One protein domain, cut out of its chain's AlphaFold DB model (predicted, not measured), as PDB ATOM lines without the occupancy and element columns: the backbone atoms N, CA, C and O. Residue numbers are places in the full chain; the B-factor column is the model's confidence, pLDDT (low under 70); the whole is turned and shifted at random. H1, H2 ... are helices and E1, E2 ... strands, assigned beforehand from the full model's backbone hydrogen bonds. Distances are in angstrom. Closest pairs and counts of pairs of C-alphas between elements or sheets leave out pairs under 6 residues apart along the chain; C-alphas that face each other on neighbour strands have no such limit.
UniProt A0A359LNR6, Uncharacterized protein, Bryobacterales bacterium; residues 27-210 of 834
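This is residues 27 to 210 of the 834 residues of an uncharacterized protein of Bryobacterales bacterium (UniProt A0A359LNR6). A strongly twisted, curled sheet of eight strands stands partly face to face with a small sheet of three, E3, E9 and E10, as a partial sandwich; H2, H3 and H4 cover the large sheet around E2, E1, E11 and E6, while H1 packs on E7 and E8, on the opposite face from H2 and H4. The long helix H5 packs on H2 and H4 with residues 186 to 196, and its far end makes an arm that sticks out at residues 200 to 210. The printed part has 184 residues, with eleven named strands and five named helices of mixed class, in the order E1 to E8, H1, E9 to E11, H2 to H5. The large sheet runs E2 E1 E11 E6 E7 E8 E4 E5, and both sheets are antiparallel. The whole is compact, with a radius of gyration of the C-alphas of 17.3 A and spans of 58 by 44 by 29 A.

Find C-alpha 27 at (-15.214, -13.676, -12.759); there E1 begins, and it runs to residue 32. E2, residues 35 to 41, is 18.7 A long. Next come E3, residues 43 to 46, E4, 51 to 55, E5, 70 to 72, E6, 79 to 82, E7, 87 to 91, and E8, 97 to 102, 16.2 A long. H1, residues 112 to 117, leads to E9, 120 to 126, 18.4 A long, which starts at C-alpha 120 (-13.272, -30.395, -15.462). E10, 129 to 134, is 17.3 A long, and E11 is residues 138 to 142. Then read H2, 146 to 154, H3, 156 to 163, and H4, 168 to 179, 17.1 A long. H5, residues 186 to 208, is 33.5 A long and ends at C-alpha 208 (-15.686, 1.345, 22.399).

Begin with the large sheet, at its edge strand E2: the hairpin E1 and E2 has N 32 and O 35 at 2.8 A, within hydrogen-bond range. The antiparallel neighbours E1 and E11 have N 29 and O 140 at 2.8 A, and the antiparallel neighbours E11 and E6 have N 141 and O 79 at 2.8 A. E6, E7 and E8 form a meander, each strand the antiparallel neighbour of the one before, with N 89 and O 80, then N 90 and O 98, each 2.8 A apart. E8 and E4 have N 55 and O 99 at 2.8 A, and the hairpin E4 and E5 has N 52 and O 71 at 2.9 A. In the small sheet look at N 45 and O 122, 2.8 A, between E3 and E9, and at N 121 and O 133, 2.8 A, in the hairpin E9 and E10. The two sheets form a sandwich, two sheets face to face, their strands at 41 degrees. H3 lies over E6 at a height of 8.1 A over the sheet. H2 and H4 lie on the same face. H4 touches H2 with residues 172 to 176 alone, at a shallow tilt of 31 degrees, opposite ways; the closest C-alphas, of Gln 172 and Ala 153, are 5.2 A apart. H5 touches H2 with residues 187 to 196 alone, the closest C-alphas being those of Ala 188 and Pro 146, 4.5 A. H2 and H3 have every O i to N i+4 pair within hydrogen-bond range; H1 has 1 of 2, H4 7 of 8 and H5 18 of 19.

The C-alphas farthest apart are those of Lys 107 and Arg 209, 59.7 A. The printed part has no cut. The link E4 to E5, residues 56 to 69, is long. Mean pLDDT of the printed part is 85.7; residues 93 to 95, 104 to 107, 118 to 119 and 210 are under 70.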
ATOM      1  N   TRP A  27     -16.542 -13.384 -13.304       90.25
ATOM      2  CA  TRP A  27     -15.214 -13.676 -12.759       90.25
ATOM      3  C   TRP A  27     -15.094 -15.158 -12.439       90.25
ATOM      4  O   TRP A  27     -15.929 -15.683 -11.711       90.25
ATOM      5  N   LEU A  28     -14.047 -15.810 -12.940       91.88
ATOM      6  CA  LEU A  28     -13.612 -17.134 -12.508       91.88
ATOM      7  C   LEU A  28     -12.361 -16.987 -11.642       91.88
ATOM      8  O   LEU A  28     -11.361 -16.411 -12.079       91.88
ATOM      9  N   VAL A  29     -12.428 -17.537 -10.433       93.75
ATOM     10  CA  VAL A  29     -11.328 -17.615  -9.472       93.75
ATOM     11  C   VAL A  29     -10.938 -19.079  -9.315       93.75
ATOM     12  O   VAL A  29     -11.796 -19.936  -9.077       93.75
ATOM     13  N   TYR A  30      -9.653 -19.380  -9.461       93.44
ATOM     14  CA  TYR A  30      -9.126 -20.740  -9.357       93.44
ATOM     15  C   TYR A  30      -7.658 -20.734  -8.935       93.44
ATOM     16  O   TYR A  30      -6.986 -19.708  -8.993       93.44
ATOM     17  N   ARG A  31      -7.152 -21.879  -8.483       93.06
ATOM     18  CA  ARG A  31      -5.786 -22.053  -7.987       93.06
ATOM     19  C   ARG A  31      -4.906 -22.715  -9.045       93.06
ATOM     20  O   ARG A  31      -5.281 -23.708  -9.655       93.06
ATOM     21  N   THR A  32      -3.694 -22.209  -9.204       90.31
ATOM     22  CA  THR A  32      -2.615 -22.813 -10.000       90.31
ATOM     23  C   THR A  32      -1.397 -23.033  -9.111       90.31
ATOM     24  O   THR A  32      -1.411 -22.641  -7.944       90.31
ATOM     25  N   ASP A  33      -0.337 -23.640  -9.637       86.69
ATOM     26  CA  ASP A  33       0.920 -23.780  -8.886       86.69
ATOM     27  C   ASP A  33       1.615 -22.423  -8.665       86.69
ATOM     28  O   ASP A  33       2.374 -22.264  -7.716       86.69
ATOM     29  N   ALA A  34       1.271 -21.409  -9.471       82.62
ATOM     30  CA  ALA A  34       1.683 -20.017  -9.289       82.62
ATOM     31  C   ALA A  34       0.784 -19.222  -8.312       82.62
ATOM     32  O   ALA A  34       0.968 -18.018  -8.153       82.62
ATOM     33  N   GLY A  35      -0.204 -19.866  -7.676       88.38
ATOM     34  CA  GLY A  35      -1.163 -19.235  -6.764       88.38
ATOM     35  C   GLY A  35      -2.550 -19.009  -7.378       88.38
ATOM     36  O   GLY A  35      -2.911 -19.622  -8.391       88.38
ATOM     37  N   ILE A  36      -3.354 -18.160  -6.734       92.88
ATOM     38  CA  ILE A  36      -4.726 -17.844  -7.158       92.88
ATOM     39  C   ILE A  36      -4.715 -16.986  -8.432       92.88
ATOM     40  O   ILE A  36      -3.986 -16.005  -8.532       92.88
ATOM     41  N   GLN A  37      -5.550 -17.364  -9.398       91.06
ATOM     42  CA  GLN A  37      -5.751 -16.694 -10.677       91.06
ATOM     43  C   GLN A  37      -7.182 -16.162 -10.778       91.06
ATOM     44  O   GLN A  37      -8.133 -16.836 -10.372       91.06
ATOM     45  N   ILE A  38      -7.334 -14.970 -11.364       91.38
ATOM     46  CA  ILE A  38      -8.625 -14.297 -11.567       91.38
ATOM     47  C   ILE A  38      -8.750 -13.899 -13.031       91.38
ATOM     48  O   ILE A  38      -7.944 -13.118 -13.543       91.38
ATOM     49  N   VAL A  39      -9.771 -14.426 -13.706       89.00
ATOM     50  CA  VAL A  39     -10.006 -14.176 -15.134       89.00
ATOM     51  C   VAL A  39     -11.471 -13.861 -15.408       89.00
ATOM     52  O   VAL A  39     -12.363 -14.419 -14.772       89.00
ATOM     53  N   SER A  40     -11.720 -12.980 -16.376       87.62
ATOM     54  CA  SER A  40     -13.066 -12.765 -16.912       87.62
ATOM     55  C   SER A  40     -13.396 -13.866 -17.919       87.62
ATOM     56  O   SER A  40     -12.566 -14.202 -18.771       87.62
ATOM     57  N   ILE A  41     -14.583 -14.450 -17.796       89.31
ATOM     58  CA  ILE A  41     -15.085 -15.515 -18.662       89.31
ATOM     59  C   ILE A  41     -16.422 -15.111 -19.276       89.31
ATOM     60  O   ILE A  41     -17.225 -14.456 -18.621       89.31
ATOM     61  N   ALA A  42     -16.646 -15.524 -20.521       86.25
ATOM     62  CA  ALA A  42     -17.876 -15.356 -21.290       86.25
ATOM     63  C   ALA A  42     -18.720 -16.643 -21.350       86.25
ATOM     64  O   ALA A  42     -19.858 -16.620 -21.806       86.25
ATOM     65  N   GLN A  43     -18.167 -17.792 -20.951       87.62
ATOM     66  CA  GLN A  43     -18.890 -19.063 -20.905       87.62
ATOM     67  C   GLN A  43     -18.252 -19.997 -19.874       87.62
ATOM     68  O   GLN A  43     -17.026 -20.030 -19.754       87.62
ATOM     69  N   LEU A  44     -19.083 -20.781 -19.182       89.75
ATOM     70  CA  LEU A  44     -18.681 -21.857 -18.277       89.75
ATOM     71  C   LEU A  44     -19.481 -23.120 -18.604       89.75
ATOM     72  O   LEU A  44     -20.704 -23.053 -18.735       89.75
ATOM     73  N   THR A  45     -18.806 -24.259 -18.696       89.06
ATOM     74  CA  THR A  45     -19.427 -25.580 -18.788       89.06
ATOM     75  C   THR A  45     -18.751 -26.552 -17.830       89.06
ATOM     76  O   THR A  45     -17.569 -26.432 -17.513       89.06
ATOM     77  N   VAL A  46     -19.509 -27.535 -17.358       87.88
ATOM     78  CA  VAL A  46     -19.014 -28.616 -16.502       87.88
ATOM     79  C   VAL A  46     -19.264 -29.922 -17.240       87.88
ATOM     80  O   VAL A  46     -20.387 -30.172 -17.676       87.88
ATOM     81  N   ALA A  47     -18.217 -30.727 -17.448       81.81
ATOM     82  CA  ALA A  47     -18.296 -31.954 -18.254       81.81
ATOM     83  C   ALA A  47     -18.923 -31.741 -19.660       81.81
ATOM     84  O   ALA A  47     -19.612 -32.608 -20.199       81.81
ATOM     85  N   GLY A  48     -18.699 -30.563 -20.259       81.56
ATOM     86  CA  GLY A  48     -19.220 -30.198 -21.582       81.56
ATOM     87  C   GLY A  48     -20.684 -29.738 -21.611       81.56
ATOM     88  O   GLY A  48     -21.219 -29.520 -22.698       81.56
ATOM     89  N   LYS A  49     -21.331 -29.568 -20.453       85.94
ATOM     90  CA  LYS A  49     -22.728 -29.124 -20.317       85.94
ATOM     91  C   LYS A  49     -22.823 -27.762 -19.631       85.94
ATOM     92  O   LYS A  49     -22.013 -27.442 -18.763       85.94
ATOM     93  N   ASP A  50     -23.809 -26.955 -20.017       86.31
ATOM     94  CA  ASP A  50     -24.150 -25.675 -19.373       86.31
ATOM     95  C   ASP A  50     -25.177 -25.838 -18.233       86.31
ATOM     96  O   ASP A  50     -25.549 -24.867 -17.569       86.31
ATOM     97  N   SER A  51     -25.608 -27.074 -17.980       87.75
ATOM     98  CA  SER A  51     -26.513 -27.473 -16.908       87.75
ATOM     99  C   SER A  51     -25.832 -28.329 -15.847       87.75
ATOM    100  O   SER A  51     -24.916 -29.106 -16.112       87.75
ATOM    101  N   VAL A  52     -26.334 -28.201 -14.622       89.62
ATOM    102  CA  VAL A  52     -25.967 -29.017 -13.462       89.62
ATOM    103  C   VAL A  52     -27.221 -29.520 -12.761       89.62
ATOM    104  O   VAL A  52     -28.321 -28.987 -12.931       89.62
ATOM    105  N   ARG A  53     -27.059 -30.572 -11.966       90.06
ATOM    106  CA  ARG A  53     -28.099 -31.100 -11.084       90.06
ATOM    107  C   ARG A  53     -28.002 -30.418  -9.721       90.06
ATOM    108  O   ARG A  53     -26.905 -30.076  -9.283       90.06
ATOM    109  N   VAL A  54     -29.138 -30.223  -9.061       89.75
ATOM    110  CA  VAL A  54     -29.245 -29.444  -7.822       89.75
ATOM    111  C   VAL A  54     -29.665 -30.335  -6.658       89.75
ATOM    112  O   VAL A  54     -30.603 -31.123  -6.778       89.75
ATOM    113  N   LEU A  55     -28.985 -30.184  -5.523       88.56
ATOM    114  CA  LEU A  55     -29.233 -30.918  -4.290       88.56
ATOM    115  C   LEU A  55     -29.323 -29.935  -3.112       88.56
ATOM    116  O   LEU A  55     -28.391 -29.179  -2.850       88.56
ATOM    117  N   ALA A  56     -30.451 -29.942  -2.397       84.44
ATOM    118  CA  ALA A  56     -30.734 -28.957  -1.349       84.44
ATOM    119  C   ALA A  56     -29.755 -29.012  -0.161       84.44
ATOM    120  O   ALA A  56     -29.479 -27.985   0.446       84.44
ATOM    121  N   GLN A  57     -29.233 -30.194   0.175       84.38
ATOM    122  CA  GLN A  57     -28.300 -30.408   1.285       84.38
ATOM    123  C   GLN A  57     -27.270 -31.477   0.923       84.38
ATOM    124  O   GLN A  57     -27.537 -32.330   0.077       84.38
ATOM    125  N   ALA A  58     -26.106 -31.458   1.575       82.88
ATOM    126  CA  ALA A  58     -25.091 -32.485   1.376       82.88
ATOM    127  C   ALA A  58     -25.646 -33.867   1.780       82.88
ATOM    128  O   ALA A  58     -26.221 -34.001   2.862       82.88
ATOM    129  N   PRO A  59     -25.489 -34.906   0.944       82.06
ATOM    130  CA  PRO A  59     -25.979 -36.235   1.261       82.06
ATOM    131  C   PRO A  59     -25.016 -36.919   2.241       82.06
ATOM    132  O   PRO A  59     -23.800 -36.820   2.093       82.06
ATOM    133  N   ALA A  60     -25.548 -37.670   3.207       78.56
ATOM    134  CA  ALA A  60     -24.740 -38.423   4.175       78.56
ATOM    135  C   ALA A  60     -23.964 -39.609   3.555       78.56
ATOM    136  O   ALA A  60     -23.144 -40.232   4.221       78.56
ATOM    137  N   GLY A  61     -24.220 -39.940   2.285       82.81
ATOM    138  CA  GLY A  61     -23.602 -41.061   1.580       82.81
ATOM    139  C   GLY A  61     -23.797 -40.975   0.067       82.81
ATOM    140  O   GLY A  61     -24.042 -39.902  -0.487       82.81
ATOM    141  N   ALA A  62     -23.676 -42.115  -0.616       85.19
ATOM    142  CA  ALA A  62     -23.850 -42.177  -2.062       85.19
ATOM    143  C   ALA A  62     -25.310 -41.910  -2.474       85.19
ATOM    144  O   ALA A  62     -26.244 -42.385  -1.830       85.19
ATOM    145  N   PHE A  63     -25.508 -41.180  -3.569       85.88
ATOM    146  CA  PHE A  63     -26.831 -40.822  -4.089       85.88
ATOM    147  C   PHE A  63     -26.910 -41.036  -5.603       85.88
ATOM    148  O   PHE A  63     -25.887 -41.094  -6.284       85.88
ATOM    149  N   ASP A  64     -28.130 -41.159  -6.135       86.19
ATOM    150  CA  ASP A  64     -28.369 -41.253  -7.580       86.19
ATOM    151  C   ASP A  64     -28.628 -39.851  -8.174       86.19
ATOM    152  O   ASP A  64     -29.703 -39.278  -7.954       86.19
ATOM    153  N   PRO A  65     -27.685 -39.281  -8.950       82.19
ATOM    154  CA  PRO A  65     -27.803 -37.924  -9.480       82.19
ATOM    155  C   PRO A  65     -28.881 -37.777 -10.566       82.19
ATOM    156  O   PRO A  65     -29.289 -36.658 -10.883       82.19
ATOM    157  N   ARG A  66     -29.385 -38.878 -11.147       80.25
ATOM    158  CA  ARG A  66     -30.318 -38.835 -12.294       80.25
ATOM    159  C   ARG A  66     -31.704 -38.314 -11.939       80.25
ATOM    160  O   ARG A  66     -32.415 -37.834 -12.823       80.25
ATOM    161  N   LYS A  67     -32.086 -38.419 -10.666       77.75
ATOM    162  CA  LYS A  67     -33.407 -38.020 -10.160       77.75
ATOM    163  C   LYS A  67     -33.457 -36.569  -9.678       77.75
ATOM    164  O   LYS A  67     -34.518 -36.100  -9.285       77.75
ATOM    165  N   LEU A  68     -32.328 -35.863  -9.702       86.75
ATOM    166  CA  LEU A  68     -32.232 -34.500  -9.193       86.75
ATOM    167  C   LEU A  68     -32.725 -33.468 -10.217       86.75
ATOM    168  O   LEU A  68     -32.523 -33.666 -11.423       86.75
ATOM    169  N   PRO A  69     -33.329 -32.354  -9.771       88.88
ATOM    170  CA  PRO A  69     -33.724 -31.265 -10.657       88.88
ATOM    171  C   PRO A  69     -32.504 -30.662 -11.363       88.88
ATOM    172  O   PRO A  69     -31.407 -30.598 -10.804       88.88
ATOM    173  N   MET A  70     -32.699 -30.232 -12.610       88.25
ATOM    174  CA  MET A  70     -31.678 -29.547 -13.402       88.25
ATOM    175  C   MET A  70     -31.791 -28.032 -13.254       88.25
ATOM    176  O   MET A  70     -32.888 -27.490 -13.139       88.25
ATOM    177  N   ARG A  71     -30.649 -27.352 -13.332       88.50
ATOM    178  CA  ARG A  71     -30.539 -25.893 -13.373       88.50
ATOM    179  C   ARG A  71     -29.421 -25.498 -14.325       88.50
ATOM    180  O   ARG A  71     -28.399 -26.184 -14.389       88.50
ATOM    181  N   LYS A  72     -29.584 -24.391 -15.051       88.12
ATOM    182  CA  LYS A  72     -28.478 -23.848 -15.842       88.12
ATOM    183  C   LYS A  72     -27.455 -23.193 -14.923       88.12
ATOM    184  O   LYS A  72     -27.812 -22.487 -13.982       88.12
ATOM    185  N   LEU A  73     -26.174 -23.358 -15.238       84.75
ATOM    186  CA  LEU A  73     -25.083 -22.652 -14.555       84.75
ATOM    187  C   LEU A  73     -25.242 -21.132 -14.663       84.75
ATOM    188  O   LEU A  73     -24.785 -20.391 -13.791       84.75
ATOM    189  N   THR A  74     -25.931 -20.668 -15.708       80.94
ATOM    190  CA  THR A  74     -26.216 -19.254 -15.914       80.94
ATOM    191  C   THR A  74     -27.133 -18.654 -14.853       80.94
ATOM    192  O   THR A  74     -27.014 -17.472 -14.543       80.94
ATOM    193  N   ASP A  75     -28.000 -19.475 -14.260       80.88
ATOM    194  CA  ASP A  75     -29.036 -19.041 -13.320       80.88
ATOM    195  C   ASP A  75     -28.510 -18.953 -11.878       80.88
ATOM    196  O   ASP A  75     -29.220 -18.523 -10.969       80.88
ATOM    197  N   ALA A  76     -27.276 -19.405 -11.636       75.88
ATOM    198  CA  ALA A  76     -26.614 -19.337 -10.340       75.88
ATOM    199  C   ALA A  76     -25.653 -18.144 -10.313       75.88
ATOM    200  O   ALA A  76     -24.652 -18.130 -11.026       75.88
ATOM    201  N   SER A  77     -25.932 -17.135  -9.490       70.25
ATOM    202  CA  SER A  77     -25.179 -15.871  -9.456       70.25
ATOM    203  C   SER A  77     -23.832 -15.967  -8.733       70.25
ATOM    204  O   SER A  77     -22.898 -15.272  -9.123       70.25
ATOM    205  N   ASN A  78     -23.677 -16.873  -7.765       87.31
ATOM    206  CA  ASN A  78     -22.414 -17.111  -7.060       87.31
ATOM    207  C   ASN A  78     -22.165 -18.613  -6.917       87.31
ATOM    208  O   ASN A  78     -22.919 -19.290  -6.223       87.31
ATOM    209  N   LEU A  79     -21.108 -19.114  -7.553       91.94
ATOM    210  CA  LEU A  79     -20.635 -20.488  -7.391       91.94
ATOM    211  C   LEU A  79     -19.396 -20.477  -6.507       91.94
ATOM    212  O   LEU A  79     -18.500 -19.685  -6.778       91.94
ATOM    213  N   LEU A  80     -19.323 -21.340  -5.499       93.25
ATOM    214  CA  LEU A  80     -18.178 -21.448  -4.592       93.25
ATOM    215  C   LEU A  80     -17.757 -22.904  -4.421       93.25
ATOM    216  O   LEU A  80     -18.593 -23.804  -4.464       93.25
ATOM    217  N   HIS A  81     -16.468 -23.129  -4.196       92.50
ATOM    218  CA  HIS A  81     -15.980 -24.401  -3.685       92.50
ATOM    219  C   HIS A  81     -16.362 -24.575  -2.206       92.50
ATOM    220  O   HIS A  81     -16.348 -23.614  -1.434       92.50
ATOM    221  N   ASP A  82     -16.691 -25.803  -1.823       91.38
ATOM    222  CA  ASP A  82     -16.947 -26.207  -0.445       91.38
ATOM    223  C   ASP A  82     -15.932 -27.278  -0.029       91.38
ATOM    224  O   ASP A  82     -16.013 -28.428  -0.465       91.38
ATOM    225  N   ALA A  83     -14.970 -26.900   0.816       89.94
ATOM    226  CA  ALA A  83     -13.870 -27.773   1.220       89.94
ATOM    227  C   ALA A  83     -14.339 -28.984   2.040       89.94
ATOM    228  O   ALA A  83     -13.723 -30.046   1.976       89.94
ATOM    229  N   ALA A  84     -15.434 -28.843   2.795       87.56
ATOM    230  CA  ALA A  84     -15.969 -29.913   3.634       87.56
ATOM    231  C   ALA A  84     -16.511 -31.086   2.803       87.56
ATOM    232  O   ALA A  84     -16.367 -32.244   3.191       87.56
ATOM    233  N   THR A  85     -17.125 -30.794   1.655       87.12
ATOM    234  CA  THR A  85     -17.728 -31.808   0.777       87.12
ATOM    235  C   THR A  85     -16.942 -32.070  -0.505       87.12
ATOM    236  O   THR A  85     -17.245 -33.029  -1.216       87.12
ATOM    237  N   GLY A  86     -15.959 -31.227  -0.830       86.25
ATOM    238  CA  GLY A  86     -15.235 -31.249  -2.101       86.25
ATOM    239  C   GLY A  86     -16.093 -30.847  -3.309       86.25
ATOM    240  O   GLY A  86     -15.697 -31.091  -4.448       86.25
ATOM    241  N   ALA A  87     -17.277 -30.275  -3.075       89.25
ATOM    242  CA  ALA A  87     -18.260 -29.963  -4.106       89.25
ATOM    243  C   ALA A  87     -18.238 -28.484  -4.512       89.25
ATOM    244  O   ALA A  87     -17.591 -27.645  -3.883       89.25
ATOM    245  N   VAL A  88     -18.998 -28.156  -5.560       90.38
ATOM    246  CA  VAL A  88     -19.365 -26.771  -5.877       90.38
ATOM    247  C   VAL A  88     -20.773 -26.498  -5.362       90.38
ATOM    248  O   VAL A  88     -21.684 -27.303  -5.562       90.38
ATOM    249  N   VAL A  89     -20.957 -25.345  -4.728       91.56
ATOM    250  CA  VAL A  89     -22.249 -24.863  -4.234       91.56
ATOM    251  C   VAL A  89     -22.664 -23.586  -4.955       91.56
ATOM    252  O   VAL A  89     -21.820 -22.766  -5.317       91.56
ATOM    253  N   ALA A  90     -23.968 -23.398  -5.141       90.69
ATOM    254  CA  ALA A  90     -24.560 -22.113  -5.490       90.69
ATOM    255  C   ALA A  90     -25.060 -21.424  -4.215       90.69
ATOM    256  O   ALA A  90     -25.787 -22.040  -3.437       90.69
ATOM    257  N   LEU A  91     -24.689 -20.159  -4.001       85.81
ATOM    258  CA  LEU A  91     -25.267 -19.348  -2.925       85.81
ATOM    259  C   LEU A  91     -26.533 -18.645  -3.412       85.81
ATOM    260  O   LEU A  91     -26.484 -17.866  -4.368       85.81
ATOM    261  N   GLU A  92     -27.643 -18.881  -2.719       81.62
ATOM    262  CA  GLU A  92     -28.920 -18.227  -2.993       81.62
ATOM    263  C   GLU A  92     -29.004 -16.821  -2.368       81.62
ATOM    264  O   GLU A  92     -28.273 -16.516  -1.420       81.62
ATOM    265  N   PRO A  93     -29.929 -15.952  -2.830       63.88
ATOM    266  CA  PRO A  93     -30.138 -14.603  -2.284       63.88
ATOM    267  C   PRO A  93     -30.472 -14.526  -0.778       63.88
ATOM    268  O   PRO A  93     -30.495 -13.430  -0.226       63.88
ATOM    269  N   GLY A  94     -30.724 -15.662  -0.113       57.31
ATOM    270  CA  GLY A  94     -30.919 -15.780   1.339       57.31
ATOM    271  C   GLY A  94     -29.692 -16.264   2.126       57.31
ATOM    272  O   GLY A  94     -29.765 -16.350   3.346       57.31
ATOM    273  N   GLY A  95     -28.578 -16.574   1.456       65.62
ATOM    274  CA  GLY A  95     -27.361 -17.109   2.080       65.62
ATOM    275  C   GLY A  95     -27.296 -18.637   2.158       65.62
ATOM    276  O   GLY A  95     -26.235 -19.178   2.468       65.62
ATOM    277  N   ASP A  96     -28.384 -19.333   1.819       78.50
ATOM    278  CA  ASP A  96     -28.408 -20.791   1.747       78.50
ATOM    279  C   ASP A  96     -27.498 -21.302   0.622       78.50
ATOM    280  O   ASP A  96     -27.499 -20.781  -0.499       78.50
ATOM    281  N   ALA A  97     -26.715 -22.335   0.932       85.50
ATOM    282  CA  ALA A  97     -25.849 -23.006  -0.024       85.50
ATOM    283  C   ALA A  97     -26.557 -24.241  -0.582       85.50
ATOM    284  O   ALA A  97     -26.931 -25.143   0.166       85.50
ATOM    285  N   VAL A  98     -26.693 -24.295  -1.904       90.25
ATOM    286  CA  VAL A  98     -27.279 -25.431  -2.610       90.25
ATOM    287  C   VAL A  98     -26.176 -26.184  -3.339       90.25
ATOM    288  O   VAL A  98     -25.407 -25.595  -4.097       90.25
ATOM    289  N   PHE A  99     -26.086 -27.493  -3.122       91.00
ATOM    290  CA  PHE A  99     -25.032 -28.322  -3.694       91.00
ATOM    291  C   PHE A  99     -25.317 -28.616  -5.163       91.00
ATOM    292  O   PHE A  99     -26.440 -28.944  -5.552       91.00
ATOM    293  N   LEU A 100     -24.282 -28.493  -5.986       90.00
ATOM    294  CA  LEU A 100     -24.353 -28.766  -7.411       90.00
ATOM    295  C   LEU A 100     -23.696 -30.104  -7.711       90.00
ATOM    296  O   LEU A 100     -22.734 -30.500  -7.054       90.00
ATOM    297  N   VAL A 101     -24.204 -30.799  -8.723       89.31
ATOM    298  CA  VAL A 101     -23.669 -32.084  -9.177       89.31
ATOM    299  C   VAL A 101     -23.491 -32.038 -10.700       89.31
ATOM    300  O   VAL A 101     -24.444 -31.674 -11.403       89.31
ATOM    301  N   PRO A 102     -22.302 -32.379 -11.237       87.88
ATOM    302  CA  PRO A 102     -22.043 -32.375 -12.673       87.88
ATOM    303  C   PRO A 102     -22.982 -33.300 -13.448       87.88
ATOM    304  O   PRO A 102     -23.329 -34.392 -12.992       87.88
ATOM    305  N   GLU A 103     -23.349 -32.898 -14.663       78.69
ATOM    306  CA  GLU A 103     -24.073 -33.765 -15.590       78.69
ATOM    307  C   GLU A 103     -23.086 -34.749 -16.241       78.69
ATOM    308  O   GLU A 103     -22.376 -34.411 -17.184       78.69
ATOM    309  N   GLY A 104     -23.000 -35.974 -15.711       66.31
ATOM    310  CA  GLY A 104     -22.050 -36.991 -16.176       66.31
ATOM    311  C   GLY A 104     -22.687 -38.339 -16.529       66.31
ATOM    312  O   GLY A 104     -23.807 -38.650 -16.125       66.31
ATOM    313  N   LYS A 105     -21.931 -39.200 -17.232       60.44
ATOM    314  CA  LYS A 105     -22.285 -40.610 -17.532       60.44
ATOM    315  C   LYS A 105     -22.154 -41.530 -16.303       60.44
ATOM    316  O   LYS A 105     -21.686 -42.663 -16.414       60.44
ATOM    317  N   GLN A 106     -22.517 -41.051 -15.117       69.88
ATOM    318  CA  GLN A 106     -22.356 -41.812 -13.882       69.88
ATOM    319  C   GLN A 106     -23.366 -42.972 -13.836       69.88
ATOM    320  O   GLN A 106     -24.581 -42.811 -14.027       69.88
ATOM    321  N   LYS A 107     -22.838 -44.188 -13.651       67.06
ATOM    322  CA  LYS A 107     -23.622 -45.418 -13.530       67.06
ATOM    323  C   LYS A 107     -23.790 -45.773 -12.052       67.06
ATOM    324  O   LYS A 107     -22.852 -46.269 -11.449       67.06
ATOM    325  N   GLY A 108     -24.987 -45.550 -11.503       78.75
ATOM    326  CA  GLY A 108     -25.332 -45.923 -10.125       78.75
ATOM    327  C   GLY A 108     -25.104 -44.812  -9.097       78.75
ATOM    328  O   GLY A 108     -24.935 -43.649  -9.460       78.75
ATOM    329  N   ALA A 109     -25.155 -45.186  -7.817       85.12
ATOM    330  CA  ALA A 109     -24.981 -44.267  -6.697       85.12
ATOM    331  C   ALA A 109     -23.522 -43.801  -6.578       85.12
ATOM    332  O   ALA A 109     -22.598 -44.603  -6.713       85.12
ATOM    333  N   ILE A 110     -23.314 -42.514  -6.299       86.62
ATOM    334  CA  ILE A 110     -21.988 -41.896  -6.199       86.62
ATOM    335  C   ILE A 110     -21.902 -40.957  -4.993       86.62
ATOM    336  O   ILE A 110     -22.893 -40.341  -4.606       86.62
ATOM    337  N   ALA A 111     -20.716 -40.837  -4.397       87.00
ATOM    338  CA  ALA A 111     -20.440 -39.824  -3.381       87.00
ATOM    339  C   ALA A 111     -20.292 -38.426  -4.011       87.00
ATOM    340  O   ALA A 111     -19.794 -38.287  -5.129       87.00
ATOM    341  N   LEU A 112     -20.667 -37.377  -3.274       86.38
ATOM    342  CA  LEU A 112     -20.690 -36.004  -3.791       86.38
ATOM    343  C   LEU A 112     -19.307 -35.504  -4.250       86.38
ATOM    344  O   LEU A 112     -19.190 -34.963  -5.347       86.38
ATOM    345  N   ALA A 113     -18.256 -35.765  -3.469       83.56
ATOM    346  CA  ALA A 113     -16.879 -35.430  -3.840       83.56
ATOM    347  C   ALA A 113     -16.425 -36.168  -5.113       83.56
ATOM    348  O   ALA A 113     -15.842 -35.576  -6.020       83.56
ATOM    349  N   ALA A 114     -16.747 -37.464  -5.219       84.50
ATOM    350  CA  ALA A 114     -16.397 -38.282  -6.380       84.50
ATOM    351  C   ALA A 114     -17.113 -37.815  -7.656       84.50
ATOM    352  O   ALA A 114     -16.569 -37.951  -8.752       84.50
ATOM    353  N   ALA A 115     -18.301 -37.215  -7.525       84.69
ATOM    354  CA  ALA A 115     -19.005 -36.641  -8.662       84.69
ATOM    355  C   ALA A 115     -18.267 -35.442  -9.277       84.69
ATOM    356  O   ALA A 115     -18.327 -35.263 -10.493       84.69
ATOM    357  N   TRP A 116     -17.544 -34.670  -8.460       85.69
ATOM    358  CA  TRP A 116     -16.711 -33.547  -8.899       85.69
ATOM    359  C   TRP A 116     -15.271 -33.942  -9.241       85.69
ATOM    360  O   TRP A 116     -14.651 -33.278 -10.064       85.69
ATOM    361  N   ALA A 117     -14.754 -35.050  -8.701       75.25
ATOM    362  CA  ALA A 117     -13.381 -35.507  -8.942       75.25
ATOM    363  C   ALA A 117     -13.048 -35.780 -10.427       75.25
ATOM    364  O   ALA A 117     -11.893 -35.661 -10.821       75.25
ATOM    365  N   ALA A 118     -14.046 -36.125 -11.248       64.25
ATOM    366  CA  ALA A 118     -13.893 -36.374 -12.687       64.25
ATOM    367  C   ALA A 118     -14.355 -35.199 -13.579       64.25
ATOM    368  O   ALA A 118     -14.368 -35.326 -14.804       64.25
ATOM    369  N   GLY A 119     -14.815 -34.094 -12.982       66.88
ATOM    370  CA  GLY A 119     -15.430 -32.974 -13.687       66.88
ATOM    371  C   GLY A 119     -14.472 -31.803 -13.866       66.88
ATOM    372  O   GLY A 119     -14.252 -31.032 -12.937       66.88
ATOM    373  N   ASP A 120     -13.962 -31.623 -15.077       80.75
ATOM    374  CA  ASP A 120     -13.272 -30.395 -15.462       80.75
ATOM    375  C   ASP A 120     -14.283 -29.264 -15.714       80.75
ATOM    376  O   ASP A 120     -15.312 -29.455 -16.381       80.75
ATOM    377  N   LEU A 121     -13.983 -28.074 -15.184       88.75
ATOM    378  CA  LEU A 121     -14.699 -26.840 -15.492       88.75
ATOM    379  C   LEU A 121     -14.043 -26.188 -16.708       88.75
ATOM    380  O   LEU A 121     -13.008 -25.529 -16.598       88.75
ATOM    381  N   ALA A 122     -14.659 -26.362 -17.873       90.31
ATOM    382  CA  ALA A 122     -14.223 -25.712 -19.097       90.31
ATOM    383  C   ALA A 122     -14.816 -24.300 -19.181       90.31
ATOM    384  O   ALA A 122     -15.986 -24.069 -18.874       90.31
ATOM    385  N   PHE A 123     -14.013 -23.335 -19.612       91.31
ATOM    386  CA  PHE A 123     -14.434 -21.944 -19.725       91.31
ATOM    387  C   PHE A 123     -13.906 -21.299 -21.004       91.31
ATOM    388  O   PHE A 123     -12.892 -21.717 -21.564       91.31
ATOM    389  N   LYS A 124     -14.581 -20.240 -21.455       89.12
ATOM    390  CA  LYS A 124     -14.109 -19.374 -22.543       89.12
ATOM    391  C   LYS A 124     -13.967 -17.946 -22.043       89.12
ATOM    392  O   LYS A 124     -14.905 -17.425 -21.452       89.12
ATOM    393  N   LYS A 125     -12.822 -17.308 -22.294       84.81
ATOM    394  CA  LYS A 125     -12.630 -15.856 -22.102       84.81
ATOM    395  C   LYS A 125     -13.225 -15.077 -23.273       84.81
ATOM    396  O   LYS A 125     -13.906 -14.079 -23.086       84.81
ATOM    397  N   THR A 126     -12.982 -15.583 -24.477       77.25
ATOM    398  CA  THR A 126     -13.560 -15.143 -25.755       77.25
ATOM    399  C   THR A 126     -13.790 -16.382 -26.621       77.25
ATOM    400  O   THR A 126     -13.288 -17.459 -26.290       77.25
ATOM    401  N   ASP A 127     -14.475 -16.255 -27.758       72.38
ATOM    402  CA  ASP A 127     -14.713 -17.389 -28.667       72.38
ATOM    403  C   ASP A 127     -13.429 -18.091 -29.143       72.38
ATOM    404  O   ASP A 127     -13.465 -19.265 -29.503       72.38
ATOM    405  N   LYS A 128     -12.285 -17.394 -29.104       75.75
ATOM    406  CA  LYS A 128     -10.968 -17.911 -29.512       75.75
ATOM    407  C   LYS A 128     -10.067 -18.323 -28.345       75.75
ATOM    408  O   LYS A 128      -8.997 -18.874 -28.580       75.75
ATOM    409  N   GLN A 129     -10.454 -18.041 -27.101       80.94
ATOM    410  CA  GLN A 129      -9.636 -18.302 -25.915       80.94
ATOM    411  C   GLN A 129     -10.413 -19.165 -24.923       80.94
ATOM    412  O   GLN A 129     -11.229 -18.654 -24.155       80.94
ATOM    413  N   ALA A 130     -10.135 -20.469 -24.931       86.12
ATOM    414  CA  ALA A 130     -10.716 -21.454 -24.022       86.12
ATOM    415  C   ALA A 130      -9.673 -21.992 -23.029       86.12
ATOM    416  O   ALA A 130      -8.475 -21.986 -23.311       86.12
ATOM    417  N   GLY A 131     -10.134 -22.458 -21.872       89.00
ATOM    418  CA  GLY A 131      -9.319 -23.109 -20.848       89.00
ATOM    419  C   GLY A 131     -10.128 -24.130 -20.049       89.00
ATOM    420  O   GLY A 131     -11.347 -24.215 -20.195       89.00
ATOM    421  N   SER A 132      -9.443 -24.904 -19.207       90.50
ATOM    422  CA  SER A 132     -10.048 -25.876 -18.289       90.50
ATOM    423  C   SER A 132      -9.443 -25.733 -16.895       90.50
ATOM    424  O   SER A 132      -8.246 -25.469 -16.768       90.50
ATOM    425  N   VAL A 133     -10.265 -25.893 -15.860       91.31
ATOM    426  CA  VAL A 133      -9.852 -25.929 -14.453       91.31
ATOM    427  C   VAL A 133     -10.359 -27.228 -13.823       91.31
ATOM    428  O   VAL A 133     -11.570 -27.450 -13.814       91.31
ATOM    429  N   PRO A 134      -9.481 -28.057 -13.232       88.31
ATOM    430  CA  PRO A 134      -9.922 -29.197 -12.433       88.31
ATOM    431  C   PRO A 134     -10.784 -28.735 -11.254       88.31
ATOM    432  O   PRO A 134     -10.425 -27.767 -10.580       88.31
ATOM    433  N   ALA A 135     -11.868 -29.445 -10.932       83.69
ATOM    434  CA  ALA A 135     -12.750 -29.071  -9.818       83.69
ATOM    435  C   ALA A 135     -12.017 -28.885  -8.477       83.69
ATOM    436  O   ALA A 135     -12.352 -27.986  -7.714       83.69
ATOM    437  N   ALA A 136     -10.963 -29.663  -8.217       83.94
ATOM    438  CA  ALA A 136     -10.141 -29.536  -7.009       83.94
ATOM    439  C   ALA A 136      -9.336 -28.220  -6.925       83.94
ATOM    440  O   ALA A 136      -8.838 -27.854  -5.864       83.94
ATOM    441  N   ARG A 137      -9.161 -27.518  -8.048       90.25
ATOM    442  CA  ARG A 137      -8.473 -26.223  -8.138       90.25
ATOM    443  C   ARG A 137      -9.459 -25.060  -8.285       90.25
ATOM    444  O   ARG A 137      -9.037 -23.905  -8.294       90.25
ATOM    445  N   PHE A 138     -10.753 -25.334  -8.411       92.62
ATOM    446  CA  PHE A 138     -11.790 -24.315  -8.505       92.62
ATOM    447  C   PHE A 138     -11.978 -23.586  -7.165       92.62
ATOM    448  O   PHE A 138     -11.909 -24.202  -6.108       92.62
ATOM    449  N   ILE A 139     -12.228 -22.272  -7.209       94.50
ATOM    450  CA  ILE A 139     -12.518 -21.461  -6.015       94.50
ATOM    451  C   ILE A 139     -13.912 -20.843  -6.120       94.50
ATOM    452  O   ILE A 139     -14.745 -21.069  -5.243       94.50
ATOM    453  N   ALA A 140     -14.166 -20.044  -7.163       94.56
ATOM    454  CA  ALA A 140     -15.430 -19.326  -7.291       94.56
ATOM    455  C   ALA A 140     -15.770 -18.901  -8.727       94.56
ATOM    456  O   ALA A 140     -14.879 -18.627  -9.531       94.56
ATOM    457  N   VAL A 141     -17.070 -18.748  -9.011       92.88
ATOM    458  CA  VAL A 141     -17.586 -17.952 -10.135       92.88
ATOM    459  C   VAL A 141     -18.525 -16.873  -9.621       92.88
ATOM    460  O   VAL A 141     -19.543 -17.173  -8.996       92.88
ATOM    461  N   LEU A 142     -18.221 -15.618  -9.933       91.38
ATOM    462  CA  LEU A 142     -18.926 -14.445  -9.419       91.38
ATOM    463  C   LEU A 142     -19.495 -13.586 -10.562       91.38
ATOM    464  O   LEU A 142     -19.061 -13.730 -11.710       91.38
ATOM    465  N   PRO A 143     -20.454 -12.685 -10.284       87.88
ATOM    466  CA  PRO A 143     -20.866 -11.648 -11.228       87.88
ATOM    467  C   PRO A 143     -19.664 -10.782 -11.644       87.88
ATOM    468  O   PRO A 143     -18.715 -10.686 -10.868       87.88
ATOM    469  N   PRO A 144     -19.689 -10.113 -12.811       84.50
ATOM    470  CA  PRO A 144     -18.570  -9.317 -13.338       84.50
ATOM    471  C   PRO A 144     -18.395  -7.967 -12.616       84.50
ATOM    472  O   PRO A 144     -17.971  -6.981 -13.208       84.50
ATOM    473  N   ASP A 145     -18.742  -7.909 -11.335       85.62
ATOM    474  CA  ASP A 145     -18.676  -6.723 -10.495       85.62
ATOM    475  C   ASP A 145     -17.422  -6.807  -9.603       85.62
ATOM    476  O   ASP A 145     -17.278  -7.779  -8.851       85.62
ATOM    477  N   PRO A 146     -16.504  -5.825  -9.650       86.12
ATOM    478  CA  PRO A 146     -15.372  -5.751  -8.729       86.12
ATOM    479  C   PRO A 146     -15.777  -5.837  -7.249       86.12
ATOM    480  O   PRO A 146     -15.050  -6.420  -6.441       86.12
ATOM    481  N   ALA A 147     -16.963  -5.339  -6.880       86.75
ATOM    482  CA  ALA A 147     -17.458  -5.450  -5.514       86.75
ATOM    483  C   ALA A 147     -17.771  -6.902  -5.112       86.75
ATOM    484  O   ALA A 147     -17.655  -7.237  -3.933       86.75
ATOM    485  N   ALA A 148     -18.119  -7.783  -6.058       87.88
ATOM    486  CA  ALA A 148     -18.327  -9.203  -5.781       87.88
ATOM    487  C   ALA A 148     -17.009  -9.911  -5.424       87.88
ATOM    488  O   ALA A 148     -16.977 -10.691  -4.469       87.88
ATOM    489  N   LEU A 149     -15.917  -9.595  -6.133       90.31
ATOM    490  CA  LEU A 149     -14.569 -10.083  -5.808       90.31
ATOM    491  C   LEU A 149     -14.107  -9.580  -4.437       90.31
ATOM    492  O   LEU A 149     -13.645 -10.373  -3.619       90.31
ATOM    493  N   ALA A 150     -14.289  -8.286  -4.156       90.12
ATOM    494  CA  ALA A 150     -13.963  -7.713  -2.854       90.12
ATOM    495  C   ALA A 150     -14.765  -8.375  -1.716       90.12
ATOM    496  O   ALA A 150     -14.200  -8.705  -0.677       90.12
ATOM    497  N   THR A 151     -16.065  -8.628  -1.913       89.75
ATOM    498  CA  THR A 151     -16.897  -9.347  -0.932       89.75
ATOM    499  C   THR A 151     -16.373 -10.759  -0.671       89.75
ATOM    500  O   THR A 151     -16.278 -11.155   0.486       89.75
ATOM    501  N   LEU A 152     -15.995 -11.512  -1.712       91.00
ATOM    502  CA  LEU A 152     -15.416 -12.849  -1.538       91.00
ATOM    503  C   LEU A 152     -14.130 -12.807  -0.699       91.00
ATOM    504  O   LEU A 152     -13.923 -13.674   0.144       91.00
ATOM    505  N   ALA A 153     -13.285 -11.800  -0.923       91.81
ATOM    506  CA  ALA A 153     -12.010 -11.659  -0.228       91.81
ATOM    507  C   ALA A 153     -12.142 -11.231   1.242       91.81
ATOM    508  O   ALA A 153     -11.253 -11.524   2.037       91.81
ATOM    509  N   LEU A 154     -13.238 -10.564   1.617       91.38
ATOM    510  CA  LEU A 154     -13.450 -10.037   2.971       91.38
ATOM    511  C   LEU A 154     -14.423 -10.867   3.827       91.38
ATOM    512  O   LEU A 154     -14.404 -10.751   5.049       91.38
ATOM    513  N   ASP A 155     -15.249 -11.723   3.224       90.12
ATOM    514  CA  ASP A 155     -16.204 -12.569   3.949       90.12
ATOM    515  C   ASP A 155     -15.503 -13.793   4.565       90.12
ATOM    516  O   ASP A 155     -15.164 -14.761   3.879       90.12
ATOM    517  N   PHE A 156     -15.294 -13.741   5.884       88.62
ATOM    518  CA  PHE A 156     -14.605 -14.795   6.629       88.62
ATOM    519  C   PHE A 156     -15.348 -16.138   6.579       88.62
ATOM    520  O   PHE A 156     -14.721 -17.183   6.419       88.62
ATOM    521  N   SER A 157     -16.681 -16.128   6.637       88.00
ATOM    522  CA  SER A 157     -17.489 -17.352   6.585       88.00
ATOM    523  C   SER A 157     -17.369 -18.048   5.228       88.00
ATOM    524  O   SER A 157     -17.314 -19.277   5.155       88.00
ATOM    525  N   ARG A 158     -17.287 -17.277   4.134       90.19
ATOM    526  CA  ARG A 158     -17.006 -17.835   2.799       90.19
ATOM    527  C   ARG A 158     -15.579 -18.353   2.692       90.19
ATOM    528  O   ARG A 158     -15.376 -19.411   2.105       90.19
ATOM    529  N   ALA A 159     -14.614 -17.636   3.256       91.31
ATOM    530  CA  ALA A 159     -13.222 -18.064   3.263       91.31
ATOM    531  C   ALA A 159     -13.040 -19.406   3.989       91.31
ATOM    532  O   ALA A 159     -12.419 -20.308   3.437       91.31
ATOM    533  N   GLU A 160     -13.641 -19.572   5.169       90.69
ATOM    534  CA  GLU A 160     -13.649 -20.833   5.926       90.69
ATOM    535  C   GLU A 160     -14.341 -21.967   5.159       90.69
ATOM    536  O   GLU A 160     -13.858 -23.096   5.147       90.69
ATOM    537  N   ARG A 161     -15.435 -21.682   4.439       90.50
ATOM    538  CA  ARG A 161     -16.088 -22.684   3.582       90.50
ATOM    539  C   ARG A 161     -15.181 -23.159   2.443       90.50
ATOM    540  O   ARG A 161     -15.139 -24.351   2.149       90.50
ATOM    541  N   ILE A 162     -14.487 -22.231   1.789       92.62
ATOM    542  CA  ILE A 162     -13.656 -22.507   0.609       92.62
ATOM    543  C   ILE A 162     -12.333 -23.166   0.996       92.62
ATOM    544  O   ILE A 162     -11.857 -24.044   0.284       92.62
ATOM    545  N   ALA A 163     -11.712 -22.712   2.082       91.25
ATOM    546  CA  ALA A 163     -10.386 -23.156   2.499       91.25
ATOM    547  C   ALA A 163     -10.427 -24.291   3.533       91.25
ATOM    548  O   ALA A 163      -9.431 -24.992   3.708       91.25
ATOM    549  N   GLY A 164     -11.570 -24.479   4.191       89.75
ATOM    550  CA  GLY A 164     -11.754 -25.395   5.307       89.75
ATOM    551  C   GLY A 164     -11.560 -24.724   6.676       89.75
ATOM    552  O   GLY A 164     -10.996 -23.625   6.754       89.75
ATOM    553  N   PRO A 165     -12.007 -25.396   7.757       87.56
ATOM    554  CA  PRO A 165     -11.916 -24.886   9.121       87.56
ATOM    555  C   PRO A 165     -10.497 -24.450   9.513       87.56
ATOM    556  O   PRO A 165      -9.557 -25.244   9.442       87.56
ATOM    557  N   GLY A 166     -10.338 -23.201   9.949       87.62
ATOM    558  CA  GLY A 166      -9.075 -22.624  10.419       87.62
ATOM    559  C   GLY A 166      -8.123 -22.146   9.317       87.62
ATOM    560  O   GLY A 166      -7.032 -21.662   9.623       87.62
ATOM    561  N   ALA A 167      -8.506 -22.256   8.040       90.62
ATOM    562  CA  ALA A 167      -7.691 -21.824   6.902       90.62
ATOM    563  C   ALA A 167      -8.180 -20.512   6.252       90.62
ATOM    564  O   ALA A 167      -7.536 -20.018   5.318       90.62
ATOM    565  N   GLY A 168      -9.275 -19.918   6.744       89.56
ATOM    566  CA  GLY A 168      -9.919 -18.748   6.149       89.56
ATOM    567  C   GLY A 168      -9.017 -17.515   6.061       89.56
ATOM    568  O   GLY A 168      -8.864 -16.952   4.978       89.56
ATOM    569  N   GLU A 169      -8.347 -17.118   7.150       87.81
ATOM    570  CA  GLU A 169      -7.504 -15.899   7.168       87.81
ATOM    571  C   GLU A 169      -6.354 -15.972   6.144       87.81
ATOM    572  O   GLU A 169      -6.056 -15.005   5.428       87.81
ATOM    573  N   LYS A 170      -5.719 -17.148   6.037       90.12
ATOM    574  CA  LYS A 170      -4.647 -17.401   5.067       90.12
ATOM    575  C   LYS A 170      -5.177 -17.296   3.639       90.12
ATOM    576  O   LYS A 170      -4.541 -16.653   2.805       90.12
ATOM    577  N   PHE A 171      -6.345 -17.882   3.374       93.19
ATOM    578  CA  PHE A 171      -6.999 -17.801   2.072       93.19
ATOM    579  C   PHE A 171      -7.366 -16.362   1.692       93.19
ATOM    580  O   PHE A 171      -7.074 -15.946   0.574       93.19
ATOM    581  N   GLN A 172      -7.939 -15.576   2.607       93.75
ATOM    582  CA  GLN A 172      -8.283 -14.172   2.344       93.75
ATOM    583  C   GLN A 172      -7.046 -13.345   1.979       93.75
ATOM    584  O   GLN A 172      -7.068 -12.576   1.018       93.75
ATOM    585  N   THR A 173      -5.942 -13.550   2.704       90.94
ATOM    586  CA  THR A 173      -4.672 -12.867   2.423       90.94
ATOM    587  C   THR A 173      -4.113 -13.261   1.054       90.94
ATOM    588  O   THR A 173      -3.682 -12.398   0.290       90.94
ATOM    589  N   GLU A 174      -4.138 -14.555   0.716       91.00
ATOM    590  CA  GLU A 174      -3.721 -15.068  -0.597       91.00
ATOM    591  C   GLU A 174      -4.586 -14.483  -1.726       91.00
ATOM    592  O   GLU A 174      -4.059 -14.027  -2.744       91.00
ATOM    593  N   LEU A 175      -5.906 -14.429  -1.524       92.69
ATOM    594  CA  LEU A 175      -6.854 -13.912  -2.506       92.69
ATOM    595  C   LEU A 175      -6.656 -12.408  -2.738       92.69
ATOM    596  O   LEU A 175      -6.517 -11.999  -3.889       92.69
ATOM    597  N   LEU A 176      -6.550 -11.594  -1.682       91.06
ATOM    598  CA  LEU A 176      -6.292 -10.152  -1.810       91.06
ATOM    599  C   LEU A 176      -4.973  -9.868  -2.536       91.06
ATOM    600  O   LEU A 176      -4.920  -9.000  -3.404       91.06
ATOM    601  N   ARG A 177      -3.911 -10.632  -2.247       86.44
ATOM    602  CA  ARG A 177      -2.625 -10.484  -2.948       86.44
ATOM    603  C   ARG A 177      -2.723 -10.819  -4.434       86.44
ATOM    604  O   ARG A 177      -2.034 -10.193  -5.236       86.44
ATOM    605  N   SER A 178      -3.596 -11.750  -4.822       87.94
ATOM    606  CA  SER A 178      -3.769 -12.101  -6.238       87.94
ATOM    607  C   SER A 178      -4.419 -10.988  -7.072       87.94
ATOM    608  O   SER A 178      -4.241 -10.964  -8.289       87.94
ATOM    609  N   PHE A 179      -5.089 -10.011  -6.443       87.81
ATOM    610  CA  PHE A 179      -5.668  -8.864  -7.155       87.81
ATOM    611  C   PHE A 179      -4.591  -8.002  -7.826       87.81
ATOM    612  O   PHE A 179      -4.800  -7.530  -8.940       87.81
ATOM    613  N   ALA A 180      -3.415  -7.855  -7.205       76.50
ATOM    614  CA  ALA A 180      -2.300  -7.089  -7.768       76.50
ATOM    615  C   ALA A 180      -1.734  -7.709  -9.062       76.50
ATOM    616  O   ALA A 180      -1.202  -6.997  -9.909       76.50
ATOM    617  N   GLY A 181      -1.874  -9.029  -9.234       72.75
ATOM    618  CA  GLY A 181      -1.425  -9.755 -10.426       72.75
ATOM    619  C   GLY A 181      -2.410  -9.726 -11.599       72.75
ATOM    620  O   GLY A 181      -2.089 -10.241 -12.668       72.75
ATOM    621  N   SER A 182      -3.605  -9.147 -11.427       76.81
ATOM    622  CA  SER A 182      -4.650  -9.103 -12.455       76.81
ATOM    623  C   SER A 182      -5.154  -7.668 -12.656       76.81
ATOM    624  O   SER A 182      -5.933  -7.179 -11.837       76.81
ATOM    625  N   PRO A 183      -4.795  -6.988 -13.766       74.88
ATOM    626  CA  PRO A 183      -5.266  -5.627 -14.057       74.88
ATOM    627  C   PRO A 183      -6.793  -5.495 -14.026       74.88
ATOM    628  O   PRO A 183      -7.335  -4.465 -13.642       74.88
ATOM    629  N   ALA A 184      -7.494  -6.572 -14.389       72.00
ATOM    630  CA  ALA A 184      -8.947  -6.634 -14.413       72.00
ATOM    631  C   ALA A 184      -9.568  -6.700 -12.996       72.00
ATOM    632  O   ALA A 184     -10.714  -6.297 -12.810       72.00
ATOM    633  N   ALA A 185      -8.807  -7.166 -11.999       78.00
ATOM    634  CA  ALA A 185      -9.202  -7.217 -10.590       78.00
ATOM    635  C   ALA A 185      -8.708  -6.008  -9.773       78.00
ATOM    636  O   ALA A 185      -9.101  -5.865  -8.616       78.00
ATOM    637  N   ALA A 186      -7.893  -5.115 -10.350       80.81
ATOM    638  CA  ALA A 186      -7.351  -3.950  -9.647       80.81
ATOM    639  C   ALA A 186      -8.431  -3.069  -8.970       80.81
ATOM    640  O   ALA A 186      -8.250  -2.746  -7.795       80.81
ATOM    641  N   PRO A 187      -9.598  -2.774  -9.590       86.62
ATOM    642  CA  PRO A 187     -10.661  -2.018  -8.914       86.62
ATOM    643  C   PRO A 187     -11.238  -2.727  -7.678       86.62
ATOM    644  O   PRO A 187     -11.695  -2.076  -6.741       86.62
ATOM    645  N   ALA A 188     -11.204  -4.066  -7.636       88.31
ATOM    646  CA  ALA A 188     -11.651  -4.827  -6.469       88.31
ATOM    647  C   ALA A 188     -10.698  -4.651  -5.277       88.31
ATOM    648  O   ALA A 188     -11.140  -4.737  -4.132       88.31
ATOM    649  N   MET A 189      -9.414  -4.370  -5.532       88.62
ATOM    650  CA  MET A 189      -8.419  -4.116  -4.488       88.62
ATOM    651  C   MET A 189      -8.683  -2.802  -3.759       88.62
ATOM    652  O   MET A 189      -8.623  -2.772  -2.530       88.62
ATOM    653  N   ASP A 190      -9.052  -1.745  -4.482       85.12
ATOM    654  CA  ASP A 190      -9.434  -0.469  -3.871       85.12
ATOM    655  C   ASP A 190     -10.720  -0.584  -3.050       85.12
ATOM    656  O   ASP A 190     -10.760  -0.144  -1.900       85.12
ATOM    657  N   ILE A 191     -11.737  -1.272  -3.577       86.75
ATOM    658  CA  ILE A 191     -12.979  -1.533  -2.833       86.75
ATOM    659  C   ILE A 191     -12.689  -2.357  -1.572       86.75
ATOM    660  O   ILE A 191     -13.217  -2.058  -0.500       86.75
ATOM    661  N   ALA A 192     -11.856  -3.397  -1.675       90.31
ATOM    662  CA  ALA A 192     -11.487  -4.220  -0.529       90.31
ATOM    663  C   ALA A 192     -10.715  -3.412   0.524       90.31
ATOM    664  O   ALA A 192     -10.990  -3.543   1.717       90.31
ATOM    665  N   ARG A 193      -9.802  -2.535   0.091       89.75
ATOM    666  CA  ARG A 193      -9.047  -1.621   0.955       89.75
ATOM    667  C   ARG A 193      -9.983  -0.716   1.758       89.75
ATOM    668  O   ARG A 193      -9.874  -0.661   2.981       89.75
ATOM    669  N   GLU A 194     -10.915  -0.040   1.096       86.19
ATOM    670  CA  GLU A 194     -11.847   0.894   1.745       86.19
ATOM    671  C   GLU A 194     -12.837   0.184   2.672       86.19
ATOM    672  O   GLU A 194     -13.090   0.636   3.792       86.19
ATOM    673  N   ARG A 195     -13.362  -0.971   2.250       89.56
ATOM    674  CA  ARG A 195     -14.262  -1.782   3.080       89.56
ATOM    675  C   ARG A 195     -13.566  -2.342   4.310       89.56
ATOM    676  O   ARG A 195     -14.167  -2.345   5.377       89.56
ATOM    677  N   LEU A 196     -12.318  -2.791   4.186       91.81
ATOM    678  CA  LEU A 196     -11.551  -3.300   5.320       91.81
ATOM    679  C   LEU A 196     -11.205  -2.183   6.313       91.81
ATOM    680  O   LEU A 196     -11.303  -2.392   7.520       91.81
ATOM    681  N   GLU A 197     -10.858  -0.989   5.820       87.38
ATOM    682  CA  GLU A 197     -10.685   0.211   6.650       87.38
ATOM    683  C   GLU A 197     -11.973   0.538   7.419       87.38
ATOM    684  O   GLU A 197     -11.949   0.669   8.644       87.38
ATOM    685  N   SER A 198     -13.105   0.566   6.713       85.75
ATOM    686  CA  SER A 198     -14.428   0.832   7.291       85.75
ATOM    687  C   SER A 198     -14.839  -0.232   8.311       85.75
ATOM    688  O   SER A 198     -15.383   0.099   9.357       85.75
ATOM    689  N   ALA A 199     -14.545  -1.506   8.041       88.75
ATOM    690  CA  ALA A 199     -14.834  -2.609   8.949       88.75
ATOM    691  C   ALA A 199     -13.961  -2.562  10.210       88.75
ATOM    692  O   ALA A 199     -14.463  -2.790  11.304       88.75
ATOM    693  N   MET A 200     -12.665  -2.242  10.094       93.44
ATOM    694  CA  MET A 200     -11.790  -2.050  11.258       93.44
ATOM    695  C   MET A 200     -12.266  -0.896  12.141       93.44
ATOM    696  O   MET A 200     -12.335  -1.055  13.358       93.44
ATOM    697  N   LEU A 201     -12.598   0.245  11.529       89.25
ATOM    698  CA  LEU A 201     -13.112   1.407  12.247       89.25
ATOM    699  C   LEU A 201     -14.451   1.089  12.922       89.25
ATOM    700  O   LEU A 201     -14.578   1.284  14.124       89.25
ATOM    701  N   GLY A 202     -15.403   0.525  12.172       86.31
ATOM    702  CA  GLY A 202     -16.717   0.148  12.687       86.31
ATOM    703  C   GLY A 202     -16.630  -0.828  13.858       86.31
ATOM    704  O   GLY A 202     -17.244  -0.586  14.889       86.31
ATOM    705  N   ASN A 203     -15.802  -1.868  13.748       90.94
ATOM    706  CA  ASN A 203     -15.586  -2.843  14.820       90.94
ATOM    707  C   ASN A 203     -14.986  -2.210  16.087       90.94
ATOM    708  O   ASN A 203     -15.392  -2.543  17.201       90.94
ATOM    709  N   LEU A 204     -14.011  -1.304  15.930       89.00
ATOM    710  CA  LEU A 204     -13.414  -0.593  17.061       89.00
ATOM    711  C   LEU A 204     -14.434   0.336  17.725       89.00
ATOM    712  O   LEU A 204     -14.569   0.312  18.947       89.00
ATOM    713  N   ASP A 205     -15.161   1.121  16.933       84.00
ATOM    714  CA  ASP A 205     -16.180   2.044  17.427       84.00
ATOM    715  C   ASP A 205     -17.309   1.297  18.143       84.00
ATOM    716  O   ASP A 205     -17.766   1.733  19.201       84.00
ATOM    717  N   GLU A 206     -17.739   0.156  17.604       82.69
ATOM    718  CA  GLU A 206     -18.768  -0.688  18.206       82.69
ATOM    719  C   GLU A 206     -18.322  -1.216  19.579       82.69
ATOM    720  O   GLU A 206     -19.068  -1.121  20.557       82.69
ATOM    721  N   PHE A 207     -17.080  -1.701  19.684       85.25
ATOM    722  CA  PHE A 207     -16.512  -2.141  20.959       85.25
ATOM    723  C   PHE A 207     -16.378  -0.986  21.964       85.25
ATOM    724  O   PHE A 207     -16.789  -1.110  23.120       85.25
ATOM    725  N   VAL A 208     -15.847   0.165  21.534       81.94
ATOM    726  CA  VAL A 208     -15.686   1.345  22.399       81.94
ATOM    727  C   VAL A 208     -17.038   1.812  22.944       81.94
ATOM    728  O   VAL A 208     -17.104   2.179  24.115       81.94
ATOM    729  N   ARG A 209     -18.113   1.711  22.148       74.88
ATOM    730  CA  ARG A 209     -19.506   2.014  22.531       74.88
ATOM    731  C   ARG A 209     -20.163   0.994  23.469       74.88
ATOM    732  O   ARG A 209     -21.341   1.131  23.791       74.88
ATOM    733  N   GLY A 210     -19.421  -0.000  23.952       69.75
ATOM    734  CA  GLY A 210     -19.928  -0.983  24.910       69.75
ATOM    735  C   GLY A 210     -20.638  -2.177  24.267       69.75
ATOM    736  O   GLY A 210     -21.468  -2.811  24.918       69.75
TER     737      GLY A 210